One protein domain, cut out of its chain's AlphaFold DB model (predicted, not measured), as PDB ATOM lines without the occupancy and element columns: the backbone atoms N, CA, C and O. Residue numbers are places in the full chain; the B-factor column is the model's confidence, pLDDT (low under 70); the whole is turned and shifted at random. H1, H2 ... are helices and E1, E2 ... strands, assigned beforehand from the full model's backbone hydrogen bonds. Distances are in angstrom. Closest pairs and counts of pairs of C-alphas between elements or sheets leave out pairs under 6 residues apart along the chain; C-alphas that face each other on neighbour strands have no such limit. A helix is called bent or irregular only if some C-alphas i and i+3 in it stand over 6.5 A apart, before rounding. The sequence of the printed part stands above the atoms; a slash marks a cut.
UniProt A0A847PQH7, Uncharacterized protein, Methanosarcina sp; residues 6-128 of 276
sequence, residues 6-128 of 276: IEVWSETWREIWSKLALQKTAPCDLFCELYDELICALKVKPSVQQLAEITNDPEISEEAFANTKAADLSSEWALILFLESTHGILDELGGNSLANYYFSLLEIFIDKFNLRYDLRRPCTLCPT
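AT A GLANCE: This is residues 6 to 128 of the 276 residues of an uncharacterized protein of Methanosarcina sp (UniProt A0A847PQH7). A long helix, H5, folds back on itself as two arms, H5a and H5b, with H1 packed on H5b and a cluster of three short helices, H2, H3 and H4, joined to H5a through H2. A small hairpin of strands, E1 and E2, sits beside the arms, at the end of the domain away from H3. The printed part has 123 residues with five named helices, H1 to H5, then two named strands; the class is mostly helix, and the sheet, E1 - E2, is antiparallel. The whole is compact, with a radius of gyration of the C-alphas of 13.7 A and spans of 40 by 32 by 21 A.

HOW THE PARTS SIT: Begin at the hairpin of E1, residues 117 to 120, and E2, residues 124 to 127, where N 118 and O 126 are 2.8 A apart, within hydrogen-bond range. H5, residues 76 to 113, was assigned as one helix by its hydrogen bonds but is bent: C-alphas 93 and 96 are 9.2 A apart, and its arms are H5a, residues 76 to 93, and H5b, residues 96 to 113. The arms touch with residues 87 to 91 and 96 to 103 alone, opposite ways at a shallow tilt of 28 degrees; their closest C-alphas, Leu 90 and Ala 99, are 5.0 A apart. The closest C-alphas of H5a and E2 are Glu 84 and Thr 124, 5.7 A; those of H5b and E1 are Glu 107 and Leu 119, 6.3 A. H1, residues 6 to 21, touches H5b, its C-alpha 16 being 5.7 A from C-alpha 105, the closest pair; the tilt of 35.3 degrees is only just steep. H2, residues 30 to 38, is the hub: it touches H5a, closest C-alphas Leu 38 and Phe 82, 6.0 A. It also touches H4, residues 58 to 67, closest C-alphas Phe 31 and Glu 62, 5.2 A, and forms a helical hairpin with H3, residues 48 to 55, closest C-alphas Cys 32 and Thr 55, 4.4 A. H3 and H4 touch only at the corner, closest C-alphas Ile 54 and Ser 61, 5.1 A. In H2, H3, H4 and H5b every O i to N i+4 pair is within hydrogen-bond range; H5a has 12 of 14, and H1 5 of 12, with 6 of 13 O i to N i+3 pairs.

IN THESE COORDINATES: Find C-alpha 6 at (27.730, -3.695, 9.941), where H1 begins; it runs 21.2 A and is irregular, C-alphas 7 and 10 being 8.2 A apart. H5a runs 25.4 A and H5b 25.7 A, ending at C-alpha 113, (32.042, 5.966, 14.919). E2 ends at C-alpha 127, (37.509, -6.368, 20.255).

THE WHOLE: The farthest C-alphas, Gln 49 and Thr 128, are 40.2 A apart. The printed part has no cut and no long link, and no printed residue is under 70 in pLDDT.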
ATOM      1  N   ILE A   6      28.961  -3.404  10.681       95.56
ATOM      2  CA  ILE A   6      27.730  -3.695   9.941       95.56
ATOM      3  C   ILE A   6      26.648  -2.626  10.169       95.56
ATOM      4  O   ILE A   6      25.926  -2.277   9.234       95.56
ATOM      5  N   GLU A   7      26.571  -2.034  11.372       93.81
ATOM      6  CA  GLU A   7      25.607  -0.966  11.701       93.81
ATOM      7  C   GLU A   7      25.908   0.346  10.955       93.81
ATOM      8  O   GLU A   7      25.010   1.166  10.761       93.81
ATOM      9  N   VAL A   8      27.160   0.548  10.531       96.38
ATOM     10  CA  VAL A   8      27.643   1.775   9.875       96.38
ATOM     11  C   VAL A   8      28.241   1.512   8.490       96.38
ATOM     12  O   VAL A   8      28.937   2.367   7.943       96.38
ATOM     13  N   TRP A   9      27.951   0.355   7.884       97.06
ATOM     14  CA  TRP A   9      28.547  -0.061   6.610       97.06
ATOM     15  C   TRP A   9      28.365   0.981   5.500       97.06
ATOM     16  O   TRP A   9      29.301   1.262   4.758       97.06
ATOM     17  N   SER A  10      27.200   1.633   5.425       96.19
ATOM     18  CA  SER A  10      26.928   2.677   4.425       96.19
ATOM     19  C   SER A  10      27.899   3.859   4.488       96.19
ATOM     20  O   SER A  10      28.139   4.516   3.478       96.19
ATOM     21  N   GLU A  11      28.474   4.136   5.658       97.75
ATOM     22  CA  GLU A  11      29.432   5.226   5.849       97.75
ATOM     23  C   GLU A  11      30.836   4.859   5.350       97.75
ATOM     24  O   GLU A  11      31.620   5.751   5.017       97.75
ATOM     25  N   THR A  12      31.155   3.563   5.236       97.62
ATOM     26  CA  THR A  12      32.479   3.095   4.790       97.62
ATOM     27  C   THR A  12      32.793   3.550   3.366       97.62
ATOM     28  O   THR A  12      33.935   3.893   3.072       97.62
ATOM     29  N   TRP A  13      31.780   3.676   2.501       97.81
ATOM     30  CA  TRP A  13      31.955   4.183   1.139       97.81
ATOM     31  C   TRP A  13      32.576   5.576   1.117       97.81
ATOM     32  O   TRP A  13      33.633   5.796   0.522       97.81
ATOM     33  N   ARG A  14      31.950   6.527   1.814       97.44
ATOM     34  CA  ARG A  14      32.431   7.910   1.868       97.44
ATOM     35  C   ARG A  14      33.734   8.028   2.654       97.44
ATOM     36  O   ARG A  14      34.578   8.864   2.339       97.44
ATOM     37  N   GLU A  15      33.876   7.257   3.725       97.94
ATOM     38  CA  GLU A  15      34.963   7.473   4.677       97.94
ATOM     39  C   GLU A  15      36.237   6.696   4.366       97.94
ATOM     40  O   GLU A  15      37.308   7.172   4.745       97.94
ATOM     41  N   ILE A  16      36.121   5.566   3.666       98.06
ATOM     42  CA  ILE A  16      37.216   4.647   3.360       98.06
ATOM     43  C   ILE A  16      37.340   4.475   1.844       98.06
ATOM     44  O   ILE A  16      38.304   4.953   1.248       98.06
ATOM     45  N   TRP A  17      36.352   3.845   1.206       97.88
ATOM     46  CA  TRP A  17      36.499   3.285  -0.143       97.88
ATOM     47  C   TRP A  17      36.687   4.347  -1.228       97.88
ATOM     48  O   TRP A  17      37.651   4.297  -1.986       97.88
ATOM     49  N   SER A  18      35.849   5.383  -1.235       96.19
ATOM     50  CA  SER A  18      35.988   6.504  -2.178       96.19
ATOM     51  C   SER A  18      37.306   7.266  -1.996       96.19
ATOM     52  O   SER A  18      37.928   7.685  -2.968       96.19
ATOM     53  N   LYS A  19      37.792   7.414  -0.756       97.06
ATOM     54  CA  LYS A  19      39.085   8.062  -0.482       97.06
ATOM     55  C   LYS A  19      40.268   7.205  -0.923       97.06
ATOM     56  O   LYS A  19      41.312   7.767  -1.255       97.06
ATOM     57  N   LEU A  20      40.119   5.882  -0.876       95.31
ATOM     58  CA  LEU A  20      41.104   4.918  -1.350       95.31
ATOM     59  C   LEU A  20      41.205   4.960  -2.879       95.31
ATOM     60  O   LEU A  20      42.303   5.127  -3.398       95.31
ATOM     61  N   ALA A  21      40.067   4.930  -3.580       94.12
ATOM     62  CA  ALA A  21      39.996   5.004  -5.041       94.12
ATOM     63  C   ALA A  21      40.583   6.306  -5.617       94.12
ATOM     64  O   ALA A  21      41.161   6.316  -6.698       94.12
ATOM     65  N   LEU A  22      40.491   7.414  -4.873       94.25
ATOM     66  CA  LEU A  22      41.071   8.704  -5.268       94.25
ATOM     67  C   LEU A  22      42.599   8.789  -5.092       94.25
ATOM     68  O   LEU A  22      43.198   9.810  -5.451       94.25
ATOM     69  N   GLN A  23      43.251   7.772  -4.521       92.50
ATOM     70  CA  GLN A  23      44.706   7.764  -4.407       92.50
ATOM     71  C   GLN A  23      45.362   7.605  -5.774       92.50
ATOM     72  O   GLN A  23      44.971   6.782  -6.588       92.50
ATOM     73  N   LYS A  24      46.454   8.342  -6.000       84.62
ATOM     74  CA  LYS A  24      47.225   8.245  -7.254       84.62
ATOM     75  C   LYS A  24      47.812   6.855  -7.499       84.62
ATOM     76  O   LYS A  24      48.148   6.536  -8.631       84.62
ATOM     77  N   THR A  25      48.010   6.088  -6.432       84.88
ATOM     78  CA  THR A  25      48.554   4.728  -6.460       84.88
ATOM     79  C   THR A  25      47.465   3.659  -6.491       84.88
ATOM     80  O   THR A  25      47.803   2.483  -6.435       84.88
ATOM     81  N   ALA A  26      46.181   4.038  -6.515       89.12
ATOM     82  CA  ALA A  26      45.095   3.079  -6.647       89.12
ATOM     83  C   ALA A  26      45.110   2.497  -8.070       89.12
ATOM     84  O   ALA A  26      45.091   3.269  -9.035       89.12
ATOM     85  N   PRO A  27      45.185   1.169  -8.226       92.12
ATOM     86  CA  PRO A  27      45.142   0.557  -9.543       92.12
ATOM     87  C   PRO A  27      43.708   0.526 -10.088       92.12
ATOM     88  O   PRO A  27      42.736   0.669  -9.346       92.12
ATOM     89  N   CYS A  28      43.574   0.351 -11.404       90.38
ATOM     90  CA  CYS A  28      42.269   0.347 -12.067       90.38
ATOM     91  C   CYS A  28      41.399  -0.856 -11.674       90.38
ATOM     92  O   CYS A  28      40.185  -0.747 -11.713       90.38
ATOM     93  N   ASP A  29      42.002  -1.975 -11.285       93.31
ATOM     94  CA  ASP A  29      41.348  -3.220 -10.862       93.31
ATOM     95  C   ASP A  29      41.107  -3.293  -9.342       93.31
ATOM     96  O   ASP A  29      40.698  -4.332  -8.830       93.31
ATOM     97  N   LEU A  30      41.294  -2.185  -8.610       95.75
ATOM     98  CA  LEU A  30      41.124  -2.127  -7.155       95.75
ATOM     99  C   LEU A  30      39.808  -2.767  -6.692       95.75
ATOM    100  O   LEU A  30      39.805  -3.620  -5.810       95.75
ATOM    101  N   PHE A  31      38.683  -2.350  -7.273       97.31
ATOM    102  CA  PHE A  31      37.380  -2.864  -6.862       97.31
ATOM    103  C   PHE A  31      37.097  -4.274  -7.375       97.31
ATOM    104  O   PHE A  31      36.261  -4.942  -6.776       97.31
ATOM    105  N   CYS A  32      37.801  -4.748  -8.406       97.25
ATOM    106  CA  CYS A  32      37.710  -6.138  -8.849       97.25
ATOM    107  C   CYS A  32      38.199  -7.072  -7.736       97.25
ATOM    108  O   CYS A  32      37.458  -7.948  -7.299       97.25
ATOM    109  N   GLU A  33      39.399  -6.813  -7.213       97.00
ATOM    110  CA  GLU A  33      40.002  -7.605  -6.133       97.00
ATOM    111  C   GLU A  33      39.257  -7.424  -4.801       97.00
ATOM    112  O   GLU A  33      38.995  -8.386  -4.079       97.00
ATOM    113  N   LEU A  34      38.848  -6.190  -4.471       97.31
ATOM    114  CA  LEU A  34      38.080  -5.943  -3.246       97.31
ATOM    115  C   LEU A  34      36.700  -6.603  -3.284       97.31
ATOM    116  O   LEU A  34      36.238  -7.092  -2.253       97.31
ATOM    117  N   TYR A  35      36.019  -6.605  -4.432       97.25
ATOM    118  CA  TYR A  35      34.729  -7.274  -4.553       97.25
ATOM    119  C   TYR A  35      34.884  -8.793  -4.483       97.25
ATOM    120  O   TYR A  35      34.069  -9.435  -3.819       97.25
ATOM    121  N   ASP A  36      35.933  -9.353  -5.098       96.12
ATOM    122  CA  ASP A  36      36.230 -10.788  -5.023       96.12
ATOM    123  C   ASP A  36      36.425 -11.251  -3.572       96.12
ATOM    124  O   ASP A  36      35.823 -12.238  -3.161       96.12
ATOM    125  N   GLU A  37      37.134 -10.485  -2.735       97.12
ATOM    126  CA  GLU A  37      37.256 -10.811  -1.306       97.12
ATOM    127  C   GLU A  37      35.948 -10.554  -0.530       97.12
ATOM    128  O   GLU A  37      35.564 -11.333   0.352       97.12
ATOM    129  N   LEU A  38      35.201  -9.494  -0.870       97.25
ATOM    130  CA  LEU A  38      33.942  -9.142  -0.200       97.25
ATOM    131  C   LEU A  38      32.895 -10.264  -0.291       97.25
ATOM    132  O   LEU A  38      32.081 -10.409   0.628       97.25
ATOM    133  N   ILE A  39      32.923 -11.105  -1.333       96.19
ATOM    134  CA  ILE A  39      31.968 -12.218  -1.485       96.19
ATOM    135  C   ILE A  39      31.995 -13.186  -0.298       96.19
ATOM    136  O   ILE A  39      30.991 -13.845  -0.008       96.19
ATOM    137  N   CYS A  40      33.132 -13.290   0.395       95.56
ATOM    138  CA  CYS A  40      33.275 -14.124   1.580       95.56
ATOM    139  C   CYS A  40      32.442 -13.598   2.755       95.56
ATOM    140  O   CYS A  40      32.006 -14.397   3.588       95.56
ATOM    141  N   ALA A  41      32.153 -12.295   2.780       96.88
ATOM    142  CA  ALA A  41      31.323 -11.649   3.786       96.88
ATOM    143  C   ALA A  41      29.827 -11.596   3.427       96.88
ATOM    144  O   ALA A  41      29.014 -11.334   4.316       96.88
ATOM    145  N   LEU A  42      29.424 -11.877   2.183       97.19
ATOM    146  CA  LEU A  42      28.021 -11.809   1.745       97.19
ATOM    147  C   LEU A  42      27.169 -12.995   2.239       97.19
ATOM    148  O   LEU A  42      27.619 -14.139   2.294       97.19
ATOM    149  N   LYS A  43      25.887 -12.733   2.542       95.94
ATOM    150  CA  LYS A  43      24.870 -13.762   2.852       95.94
ATOM    151  C   LYS A  43      24.607 -14.675   1.668       95.94
ATOM    152  O   LYS A  43      24.510 -15.891   1.821       95.94
ATOM    153  N   VAL A  44      24.426 -14.066   0.501       95.12
ATOM    154  CA  VAL A  44      24.121 -14.754  -0.750       95.12
ATOM    155  C   VAL A  44      25.286 -14.503  -1.682       95.12
ATOM    156  O   VAL A  44      25.530 -13.369  -2.087       95.12
ATOM    157  N   LYS A  45      26.015 -15.569  -1.999       93.88
ATOM    158  CA  LYS A  45      27.156 -15.484  -2.904       93.88
ATOM    159  C   LYS A  45      26.663 -15.423  -4.354       93.88
ATOM    160  O   LYS A  45      25.781 -16.217  -4.704       93.88
ATOM    161  N   PRO A  46      27.217 -14.530  -5.193       93.25
ATOM    162  CA  PRO A  46      26.969 -14.555  -6.628       93.25
ATOM    163  C   PRO A  46      27.322 -15.920  -7.228       93.25
ATOM    164  O   PRO A  46      28.186 -16.640  -6.724       93.25
ATOM    165  N   SER A  47      26.659 -16.287  -8.325       94.56
ATOM    166  CA  SER A  47      27.095 -17.446  -9.109       94.56
ATOM    167  C   SER A  47      28.475 -17.194  -9.726       94.56
ATOM    168  O   SER A  47      28.869 -16.050  -9.928       94.56
ATOM    169  N   VAL A  48      29.193 -18.259 -10.098       92.62
ATOM    170  CA  VAL A  48      30.523 -18.149 -10.732       92.62
ATOM    171  C   VAL A  48      30.492 -17.272 -11.992       92.62
ATOM    172  O   VAL A  48      31.428 -16.524 -12.244       92.62
ATOM    173  N   GLN A  49      29.405 -17.339 -12.769       93.00
ATOM    174  CA  GLN A  49      29.229 -16.519 -13.971       93.00
ATOM    175  C   GLN A  49      29.067 -15.038 -13.620       93.00
ATOM    176  O   GLN A  49      29.790 -14.211 -14.160       93.00
ATOM    177  N   GLN A  50      28.189 -14.718 -12.666       91.88
ATOM    178  CA  GLN A  50      27.982 -13.341 -12.208       91.88
ATOM    179  C   GLN A  50      29.236 -12.756 -11.561       91.88
ATOM    180  O   GLN A  50      29.543 -11.591 -11.771       91.88
ATOM    181  N   LEU A  51      29.969 -13.560 -10.787       93.00
ATOM    182  CA  LEU A  51      31.223 -13.127 -10.186       93.00
ATOM    183  C   LEU A  51      32.228 -12.729 -11.267       93.00
ATOM    184  O   LEU A  51      32.759 -11.630 -11.209       93.00
ATOM    185  N   ALA A  52      32.420 -13.578 -12.281       92.56
ATOM    186  CA  ALA A  52      33.313 -13.276 -13.394       92.56
ATOM    187  C   ALA A  52      32.849 -12.059 -14.212       92.56
ATOM    188  O   ALA A  52      33.681 -11.306 -14.701       92.56
ATOM    189  N   GLU A  53      31.544 -11.850 -14.386       93.62
ATOM    190  CA  GLU A  53      31.021 -10.643 -15.044       93.62
ATOM    191  C   GLU A  53      31.366  -9.372 -14.263       93.62
ATOM    192  O   GLU A  53      31.723  -8.369 -14.871       93.62
ATOM    193  N   ILE A  54      31.298  -9.427 -12.930       93.94
ATOM    194  CA  ILE A  54      31.618  -8.290 -12.066       93.94
ATOM    195  C   ILE A  54      33.130  -8.051 -12.046       93.94
ATOM    196  O   ILE A  54      33.574  -6.963 -12.397       93.94
ATOM    197  N   THR A  55      33.935  -9.059 -11.696       93.00
ATOM    198  CA  THR A  55      35.377  -8.889 -11.433       93.00
ATOM    199  C   THR A  55      36.220  -8.664 -12.688       93.00
ATOM    200  O   THR A  55      37.334  -8.160 -12.584       93.00
ATOM    201  N   ASN A  56      35.704  -8.960 -13.886       93.81
ATOM    202  CA  ASN A  56      36.396  -8.648 -15.144       93.81
ATOM    203  C   ASN A  56      36.199  -7.196 -15.622       93.81
ATOM    204  O   ASN A  56      36.855  -6.796 -16.586       93.81
ATOM    205  N   ASP A  57      35.313  -6.420 -14.991       94.88
ATOM    206  CA  ASP A  57      35.025  -5.035 -15.367       94.88
ATOM    207  C   ASP A  57      35.164  -4.097 -14.147       94.88
ATOM    208  O   ASP A  57      34.371  -4.185 -13.203       94.88
ATOM    209  N   PRO A  58      36.156  -3.186 -14.151       94.88
ATOM    210  CA  PRO A  58      36.368  -2.228 -13.071       94.88
ATOM    211  C   PRO A  58      35.159  -1.363 -12.705       94.88
ATOM    212  O   PRO A  58      34.922  -1.126 -11.519       94.88
ATOM    213  N   GLU A  59      34.392  -0.890 -13.692       94.69
ATOM    214  CA  GLU A  59      33.258   0.008 -13.447       94.69
ATOM    215  C   GLU A  59      32.108  -0.766 -12.789       94.69
ATOM    216  O   GLU A  59      31.519  -0.303 -11.808       94.69
ATOM    217  N   ILE A  60      31.842  -1.985 -13.274       96.00
ATOM    218  CA  ILE A  60      30.820  -2.871 -12.699       96.00
ATOM    219  C   ILE A  60      31.218  -3.307 -11.285       96.00
ATOM    220  O   ILE A  60      30.372  -3.331 -10.390       96.00
ATOM    221  N   SER A  61      32.495  -3.626 -11.061       96.44
ATOM    222  CA  SER A  61      33.023  -3.979  -9.738       96.44
ATOM    223  C   SER A  61      32.857  -2.851  -8.725       96.44
ATOM    224  O   SER A  61      32.374  -3.086  -7.614       96.44
ATOM    225  N   GLU A  62      33.208  -1.620  -9.102       96.88
ATOM    226  CA  GLU A  62      33.039  -0.452  -8.240       96.88
ATOM    227  C   GLU A  62      31.563  -0.223  -7.895       96.88
ATOM    228  O   GLU A  62      31.214  -0.058  -6.721       96.88
ATOM    229  N   GLU A  63      30.679  -0.267  -8.895       96.50
ATOM    230  CA  GLU A  63      29.243  -0.092  -8.693       96.50
ATOM    231  C   GLU A  63      28.656  -1.192  -7.795       96.50
ATOM    232  O   GLU A  63      27.894  -0.898  -6.865       96.50
ATOM    233  N   ALA A  64      29.019  -2.455  -8.027       96.31
ATOM    234  CA  ALA A  64      28.564  -3.587  -7.224       96.31
ATOM    235  C   ALA A  64      29.038  -3.474  -5.766       96.31
ATOM    236  O   ALA A  64      28.257  -3.686  -4.830       96.31
ATOM    237  N   PHE A  65      30.295  -3.075  -5.560       97.06
ATOM    238  CA  PHE A  65      30.849  -2.838  -4.233       97.06
ATOM    239  C   PHE A  65      30.114  -1.691  -3.522       97.06
ATOM    240  O   PHE A  65      29.613  -1.870  -2.409       97.06
ATOM    241  N   ALA A  66      29.960  -0.536  -4.178       96.56
ATOM    242  CA  ALA A  66      29.272   0.639  -3.635       96.56
ATOM    243  C   ALA A  66      27.801   0.365  -3.278       96.56
ATOM    244  O   ALA A  66      27.243   0.934  -2.329       96.56
ATOM    245  N   ASN A  67      27.149  -0.507  -4.048       96.62
ATOM    246  CA  ASN A  67      25.747  -0.842  -3.861       96.62
ATOM    247  C   ASN A  67      25.495  -1.891  -2.776       96.62
ATOM    248  O   ASN A  67      24.356  -1.966  -2.308       96.62
ATOM    249  N   THR A  68      26.522  -2.605  -2.307       97.12
ATOM    250  CA  THR A  68      26.394  -3.576  -1.210       97.12
ATOM    251  C   THR A  68      25.870  -2.895   0.054       97.12
ATOM    252  O   THR A  68      26.435  -1.910   0.539       97.12
ATOM    253  N   LYS A  69      24.769  -3.401   0.613       96.50
ATOM    254  CA  LYS A  69      24.136  -2.874   1.827       96.50
ATOM    255  C   LYS A  69      24.472  -3.741   3.034       96.50
ATOM    256  O   LYS A  69      24.769  -4.923   2.920       96.50
ATOM    257  N   ALA A  70      24.304  -3.172   4.228       95.38
ATOM    258  CA  ALA A  70      24.447  -3.913   5.484       95.38
ATOM    259  C   ALA A  70      23.558  -5.173   5.535       95.38
ATOM    260  O   ALA A  70      23.927  -6.187   6.120       95.38
ATOM    261  N   ALA A  71      22.387  -5.128   4.888       95.75
ATOM    262  CA  ALA A  71      21.471  -6.262   4.803       95.75
ATOM    263  C   ALA A  71      22.037  -7.445   3.996       95.75
ATOM    264  O   ALA A  71      21.644  -8.581   4.268       95.75
ATOM    265  N   ASP A  72      22.970  -7.195   3.075       96.62
ATOM    266  CA  ASP A  72      23.579  -8.206   2.207       96.62
ATOM    267  C   ASP A  72      24.730  -8.950   2.904       96.62
ATOM    268  O   ASP A  72      25.080 -10.060   2.506       96.62
ATOM    269  N   LEU A  73      25.282  -8.380   3.980       96.75
ATOM    270  CA  LEU A  73      26.390  -8.941   4.757       96.75
ATOM    271  C   LEU A  73      25.913 -10.031   5.722       96.75
ATOM    272  O   LEU A  73      24.837  -9.928   6.318       96.75
ATOM    273  N   SER A  74      26.708 -11.092   5.855       95.56
ATOM    274  CA  SER A  74      26.378 -12.310   6.610       95.56
ATOM    275  C   SER A  74      26.465 -12.139   8.118       95.56
ATOM    276  O   SER A  74      25.532 -12.535   8.814       95.56
ATOM    277  N   SER A  75      27.558 -11.552   8.596       94.50
ATOM    278  CA  SER A  75      27.842 -11.289  10.007       94.50
ATOM    279  C   SER A  75      28.935 -10.231  10.129       94.50
ATOM    280  O   SER A  75      29.743 -10.054   9.211       94.50
ATOM    281  N   GLU A  76      29.003  -9.585  11.285       95.38
ATOM    282  CA  GLU A  76      30.090  -8.697  11.684       95.38
ATOM    283  C   GLU A  76      31.445  -9.410  11.623       95.38
ATOM    284  O   GLU A  76      32.417  -8.844  11.137       95.38
ATOM    285  N   TRP A  77      31.516 -10.678  12.040       94.75
ATOM    286  CA  TRP A  77      32.769 -11.432  12.005       94.75
ATOM    287  C   TRP A  77      33.302 -11.619  10.581       94.75
ATOM    288  O   TRP A  77      34.484 -11.406  10.326       94.75
ATOM    289  N   ALA A  78      32.435 -11.983   9.633       96.06
ATOM    290  CA  ALA A  78      32.848 -12.124   8.240       96.06
ATOM    291  C   ALA A  78      33.268 -10.774   7.633       96.06
ATOM    292  O   ALA A  78      34.208 -10.718   6.842       96.06
ATOM    293  N   LEU A  79      32.614  -9.683   8.045       97.25
ATOM    294  CA  LEU A  79      32.986  -8.330   7.646       97.25
ATOM    295  C   LEU A  79      34.348  -7.906   8.218       97.25
ATOM    296  O   LEU A  79      35.142  -7.307   7.499       97.25
ATOM    297  N   ILE A  80      34.643  -8.238   9.478       97.31
ATOM    298  CA  ILE A  80      35.961  -8.010  10.087       97.31
ATOM    299  C   ILE A  80      37.042  -8.721   9.279       97.31
ATOM    300  O   ILE A  80      38.017  -8.081   8.903       97.31
ATOM    301  N   LEU A  81      36.849 -10.007   8.969       97.25
ATOM    302  CA  LEU A  81      37.820 -10.771   8.183       97.25
ATOM    303  C   LEU A  81      38.071 -10.124   6.817       97.25
ATOM    304  O   LEU A  81      39.221  -9.965   6.430       97.25
ATOM    305  N   PHE A  82      37.017  -9.668   6.134       98.19
ATOM    306  CA  PHE A  82      37.151  -8.909   4.889       98.19
ATOM    307  C   PHE A  82      37.991  -7.626   5.067       98.19
ATOM    308  O   PHE A  82      38.898  -7.359   4.275       98.19
ATOM    309  N   LEU A  83      37.723  -6.831   6.110       98.25
ATOM    310  CA  LEU A  83      38.472  -5.597   6.394       98.25
ATOM    311  C   LEU A  83      39.947  -5.884   6.730       98.25
ATOM    312  O   LEU A  83      40.839  -5.142   6.325       98.25
ATOM    313  N   GLU A  84      40.231  -6.974   7.439       98.25
ATOM    314  CA  GLU A  84      41.601  -7.410   7.725       98.25
ATOM    315  C   GLU A  84      42.325  -7.878   6.451       98.25
ATOM    316  O   GLU A  84      43.427  -7.397   6.164       98.25
ATOM    317  N   SER A  85      41.692  -8.747   5.650       98.06
ATOM    318  CA  SER A  85      42.219  -9.249   4.367       98.06
ATOM    319  C   SER A  85      42.505  -8.123   3.375       98.06
ATOM    320  O   SER A  85      43.516  -8.157   2.671       98.06
ATOM    321  N   THR A  86      41.655  -7.089   3.360       97.81
ATOM    322  CA  THR A  86      41.787  -5.917   2.484       97.81
ATOM    323  C   THR A  86      43.184  -5.305   2.566       97.81
ATOM    324  O   THR A  86      43.753  -4.927   1.548       97.81
ATOM    325  N   HIS A  87      43.794  -5.239   3.752       97.75
ATOM    326  CA  HIS A  87      45.142  -4.688   3.875       97.75
ATOM    327  C   HIS A  87      46.185  -5.480   3.071       97.75
ATOM    328  O   HIS A  87      47.074  -4.874   2.477       97.75
ATOM    329  N   GLY A  88      46.095  -6.815   3.054       96.81
ATOM    330  CA  GLY A  88      46.994  -7.671   2.272       96.81
ATOM    331  C   GLY A  88      46.831  -7.441   0.772       96.81
ATOM    332  O   GLY A  88      47.813  -7.178   0.086       96.81
ATOM    333  N   ILE A  89      45.582  -7.409   0.298       96.69
ATOM    334  CA  ILE A  89      45.240  -7.133  -1.107       96.69
ATOM    335  C   ILE A  89      45.814  -5.780  -1.548       96.69
ATOM    336  O   ILE A  89      46.440  -5.661  -2.599       96.69
ATOM    337  N   LEU A  90      45.660  -4.745  -0.722       96.81
ATOM    338  CA  LEU A  90      46.169  -3.410  -1.038       96.81
ATOM    339  C   LEU A  90      47.697  -3.319  -1.030       96.81
ATOM    340  O   LEU A  90      48.249  -2.488  -1.756       96.81
ATOM    341  N   ASP A  91      48.378  -4.137  -0.226       95.62
ATOM    342  CA  ASP A  91      49.840  -4.229  -0.235       95.62
ATOM    343  C   ASP A  91      50.343  -4.915  -1.512       95.62
ATOM    344  O   ASP A  91      51.304  -4.451  -2.119       95.62
ATOM    345  N   GLU A  92      49.653  -5.955  -1.981       94.94
ATOM    346  CA  GLU A  92      49.979  -6.627  -3.244       94.94
ATOM    347  C   GLU A  92      49.739  -5.718  -4.460       94.94
ATOM    348  O   GLU A  92      50.579  -5.641  -5.360       94.94
ATOM    349  N   LEU A  93      48.630  -4.978  -4.457       93.44
ATOM    350  CA  LEU A  93      48.209  -4.108  -5.554       93.44
ATOM    351  C   LEU A  93      48.985  -2.786  -5.645       93.44
ATOM    352  O   LEU A  93      49.454  -2.389  -6.712       93.44
ATOM    353  N   GLY A  94      49.075  -2.060  -4.531       88.94
ATOM    354  CA  GLY A  94      49.596  -0.689  -4.476       88.94
ATOM    355  C   GLY A  94      50.823  -0.526  -3.582       88.94
ATOM    356  O   GLY A  94      51.285   0.602  -3.366       88.94
ATOM    357  N   GLY A  95      51.343  -1.629  -3.039       92.50
ATOM    358  CA  GLY A  95      52.435  -1.632  -2.081       92.50
ATOM    359  C   GLY A  95      52.052  -1.063  -0.716       92.50
ATOM    360  O   GLY A  95      50.963  -0.530  -0.475       92.50
ATOM    361  N   ASN A  96      53.054  -1.046   0.158       92.56
ATOM    362  CA  ASN A  96      52.938  -0.593   1.541       92.56
ATOM    363  C   ASN A  96      52.386   0.843   1.689       92.56
ATOM    364  O   ASN A  96      51.863   1.201   2.742       92.56
ATOM    365  N   SER A  97      52.478   1.692   0.658       93.88
ATOM    366  CA  SER A  97      51.879   3.034   0.689       93.88
ATOM    367  C   SER A  97      50.349   2.984   0.701       93.88
ATOM    368  O   SER A  97      49.729   3.698   1.491       93.88
ATOM    369  N   LEU A  98      49.739   2.163  -0.159       94.88
ATOM    370  CA  LEU A  98      48.283   2.055  -0.262       94.88
ATOM    371  C   LEU A  98      47.708   1.328   0.960       94.88
ATOM    372  O   LEU A  98      46.751   1.810   1.567       94.88
ATOM    373  N   ALA A  99      48.361   0.243   1.385       96.75
ATOM    374  CA  ALA A  99      47.978  -0.517   2.570       96.75
ATOM    375  C   ALA A  99      48.023   0.327   3.863       96.75
ATOM    376  O   ALA A  99      47.056   0.353   4.626       96.75
ATOM    377  N   ASN A 100      49.086   1.117   4.084       96.50
ATOM    378  CA  ASN A 100      49.154   2.011   5.253       96.50
ATOM    379  C   ASN A 100      48.130   3.151   5.200       96.50
ATOM    380  O   ASN A 100      47.667   3.615   6.246       96.50
ATOM    381  N   TYR A 101      47.789   3.631   4.002       97.00
ATOM    382  CA  TYR A 101      46.745   4.638   3.860       97.00
ATOM    383  C   TYR A 101      45.376   4.060   4.238       97.00
ATOM    384  O   TYR A 101      44.661   4.677   5.025       97.00
ATOM    385  N   TYR A 102      45.057   2.844   3.780       98.06
ATOM    386  CA  TYR A 102      43.868   2.113   4.218       98.06
ATOM    387  C   TYR A 102      43.837   1.896   5.734       98.06
ATOM    388  O   TYR A 102      42.839   2.235   6.365       98.06
ATOM    389  N   PHE A 103      44.943   1.437   6.330       98.38
ATOM    390  CA  PHE A 103      45.061   1.286   7.785       98.38
ATOM    391  C   PHE A 103      44.693   2.584   8.518       98.38
ATOM    392  O   PHE A 103      43.899   2.576   9.453       98.38
ATOM    393  N   SER A 104      45.229   3.717   8.053       98.12
ATOM    394  CA  SER A 104      44.973   5.030   8.660       98.12
ATOM    395  C   SER A 104      43.507   5.457   8.510       98.12
ATOM    396  O   SER A 104      42.929   6.034   9.427       98.12
ATOM    397  N   LEU A 105      42.881   5.174   7.361       98.38
ATOM    398  CA  LEU A 105      41.454   5.440   7.153       98.38
ATOM    399  C   LEU A 105      40.579   4.585   8.070       98.38
ATOM    400  O   LEU A 105      39.603   5.098   8.618       98.38
ATOM    401  N   LEU A 106      40.935   3.314   8.249       98.38
ATOM    402  CA  LEU A 106      40.216   2.387   9.114       98.38
ATOM    403  C   LEU A 106      40.329   2.799  10.590       98.38
ATOM    404  O   LEU A 106      39.316   2.823  11.284       98.38
ATOM    405  N   GLU A 107      41.516   3.209  11.047       98.25
ATOM    406  CA  GLU A 107      41.744   3.756  12.395       98.25
ATOM    407  C   GLU A 107      40.867   4.994  12.653       98.25
ATOM    408  O   GLU A 107      40.091   5.032  13.609       98.25
ATOM    409  N   ILE A 108      40.892   5.970  11.735       98.19
ATOM    410  CA  ILE A 108      40.052   7.176  11.823       98.19
ATOM    411  C   ILE A 108      38.562   6.818  11.835       98.19
ATOM    412  O   ILE A 108      37.773   7.463  12.527       98.19
ATOM    413  N   PHE A 109      38.151   5.819  11.051       98.25
ATOM    414  CA  PHE A 109      36.762   5.379  10.989       98.25
ATOM    415  C   PHE A 109      36.301   4.767  12.316       98.25
ATOM    416  O   PHE A 109      35.238   5.138  12.819       98.25
ATOM    417  N   ILE A 110      37.114   3.883  12.901       97.75
ATOM    418  CA  ILE A 110      36.860   3.261  14.205       97.75
ATOM    419  C   ILE A 110      36.656   4.332  15.275       97.75
ATOM    420  O   ILE A 110      35.634   4.312  15.963       97.75
ATOM    421  N   ASP A 111      37.561   5.308  15.352       96.50
ATOM    422  CA  ASP A 111      37.469   6.405  16.316       96.50
ATOM    423  C   ASP A 111      36.231   7.279  16.072       96.50
ATOM    424  O   ASP A 111      35.483   7.600  17.001       96.50
ATOM    425  N   LYS A 112      35.969   7.642  14.810       96.75
ATOM    426  CA  LYS A 112      34.856   8.525  14.426       96.75
ATOM    427  C   LYS A 112      33.494   7.951  14.808       96.75
ATOM    428  O   LYS A 112      32.621   8.703  15.242       96.75
ATOM    429  N   PHE A 113      33.303   6.647  14.622       95.44
ATOM    430  CA  PHE A 113      32.042   5.966  14.919       95.44
ATOM    431  C   PHE A 113      32.041   5.267  16.286       95.44
ATOM    432  O   PHE A 113      31.047   4.631  16.636       95.44
ATOM    433  N   ASN A 114      33.111   5.437  17.077       94.00
ATOM    434  CA  ASN A 114      33.305   4.808  18.384       94.00
ATOM    435  C   ASN A 114      33.031   3.297  18.323       94.00
ATOM    436  O   ASN A 114      32.227   2.750  19.089       94.00
ATOM    437  N   LEU A 115      33.649   2.650  17.332       96.00
ATOM    438  CA  LEU A 115      33.496   1.222  17.109       96.00
ATOM    439  C   LEU A 115      34.199   0.429  18.206       96.00
ATOM    440  O   LEU A 115      35.114   0.892  18.883       96.00
ATOM    441  N   ARG A 116      33.766  -0.813  18.383       95.19
ATOM    442  CA  ARG A 116      34.178  -1.681  19.485       95.19
ATOM    443  C   ARG A 116      35.573  -2.294  19.322       95.19
ATOM    444  O   ARG A 116      35.897  -3.196  20.097       95.19
ATOM    445  N   TYR A 117      36.374  -1.839  18.362       96.81
ATOM    446  CA  TYR A 117      37.629  -2.468  17.948       96.81
ATOM    447  C   TYR A 117      38.839  -1.571  18.199       96.81
ATOM    448  O   TYR A 117      38.742  -0.354  18.159       96.81
ATOM    449  N   ASP A 118      39.979  -2.202  18.441       96.19
ATOM    450  CA  ASP A 118      41.308  -1.603  18.437       96.19
ATOM    451  C   ASP A 118      42.072  -2.174  17.239       96.19
ATOM    452  O   ASP A 118      42.128  -3.396  17.066       96.19
ATOM    453  N   LEU A 119      42.630  -1.301  16.400       98.00
ATOM    454  CA  LEU A 119      43.306  -1.703  15.171       98.00
ATOM    455  C   LEU A 119      44.801  -1.930  15.430       98.00
ATOM    456  O   LEU A 119      45.542  -1.035  15.838       98.00
ATOM    457  N   ARG A 120      45.273  -3.148  15.169       97.12
ATOM    458  CA  ARG A 120      46.667  -3.568  15.357       97.12
ATOM    459  C   ARG A 120      47.357  -3.806  14.023       97.12
ATOM    460  O   ARG A 120      46.740  -4.239  13.059       97.12
ATOM    461  N   ARG A 121      48.664  -3.541  13.971       93.94
ATOM    462  CA  ARG A 121      49.471  -3.799  12.770       93.94
ATOM    463  C   ARG A 121      49.691  -5.311  12.557       93.94
ATOM    464  O   ARG A 121      49.922  -6.003  13.551       93.94
ATOM    465  N   PRO A 122      49.712  -5.805  11.300       91.12
ATOM    466  CA  PRO A 122      49.582  -5.024  10.066       91.12
ATOM    467  C   PRO A 122      48.154  -4.527   9.800       91.12
ATOM    468  O   PRO A 122      48.026  -3.362   9.455       91.12
ATOM    469  N   CYS A 123      47.111  -5.322  10.057       97.00
ATOM    470  CA  CYS A 123      45.709  -4.882  10.061       97.00
ATOM    471  C   CYS A 123      44.831  -5.950  10.732       97.00
ATOM    472  O   CYS A 123      44.304  -6.834  10.069       97.00
ATOM    473  N   THR A 124      44.733  -5.908  12.058       97.56
ATOM    474  CA  THR A 124      43.931  -6.841  12.862       97.56
ATOM    475  C   THR A 124      43.014  -6.052  13.785       97.56
ATOM    476  O   THR A 124      43.480  -5.198  14.539       97.56
ATOM    477  N   LEU A 125      41.720  -6.333  13.728       97.19
ATOM    478  CA  LEU A 125      40.666  -5.698  14.502       97.19
ATOM    479  C   LEU A 125      40.404  -6.519  15.766       97.19
ATOM    480  O   LEU A 125      39.736  -7.551  15.760       97.19
ATOM    481  N   CYS A 126      40.914  -6.033  16.890       95.56
ATOM    482  CA  CYS A 126      40.745  -6.688  18.179       95.56
ATOM    483  C   CYS A 126      39.549  -6.086  18.928       95.56
ATOM    484  O   CYS A 126      39.544  -4.877  19.162       95.56
ATOM    485  N   PRO A 127      38.559  -6.877  19.381       94.50
ATOM    486  CA  PRO A 127      37.509  -6.368  20.255       94.50
ATOM    487  C   PRO A 127      38.092  -5.735  21.522       94.50
ATOM    488  O   PRO A 127      38.976  -6.292  22.175       94.50
ATOM    489  N   THR A 128      37.569  -4.575  21.903       94.38
ATOM    490  CA  THR A 128      37.960  -3.888  23.135       94.38
ATOM    491  C   THR A 128      37.116  -4.367  24.313       94.38
ATOM    492  O   THR A 128      35.953  -4.745  24.161       94.38
TER     493      THR A 128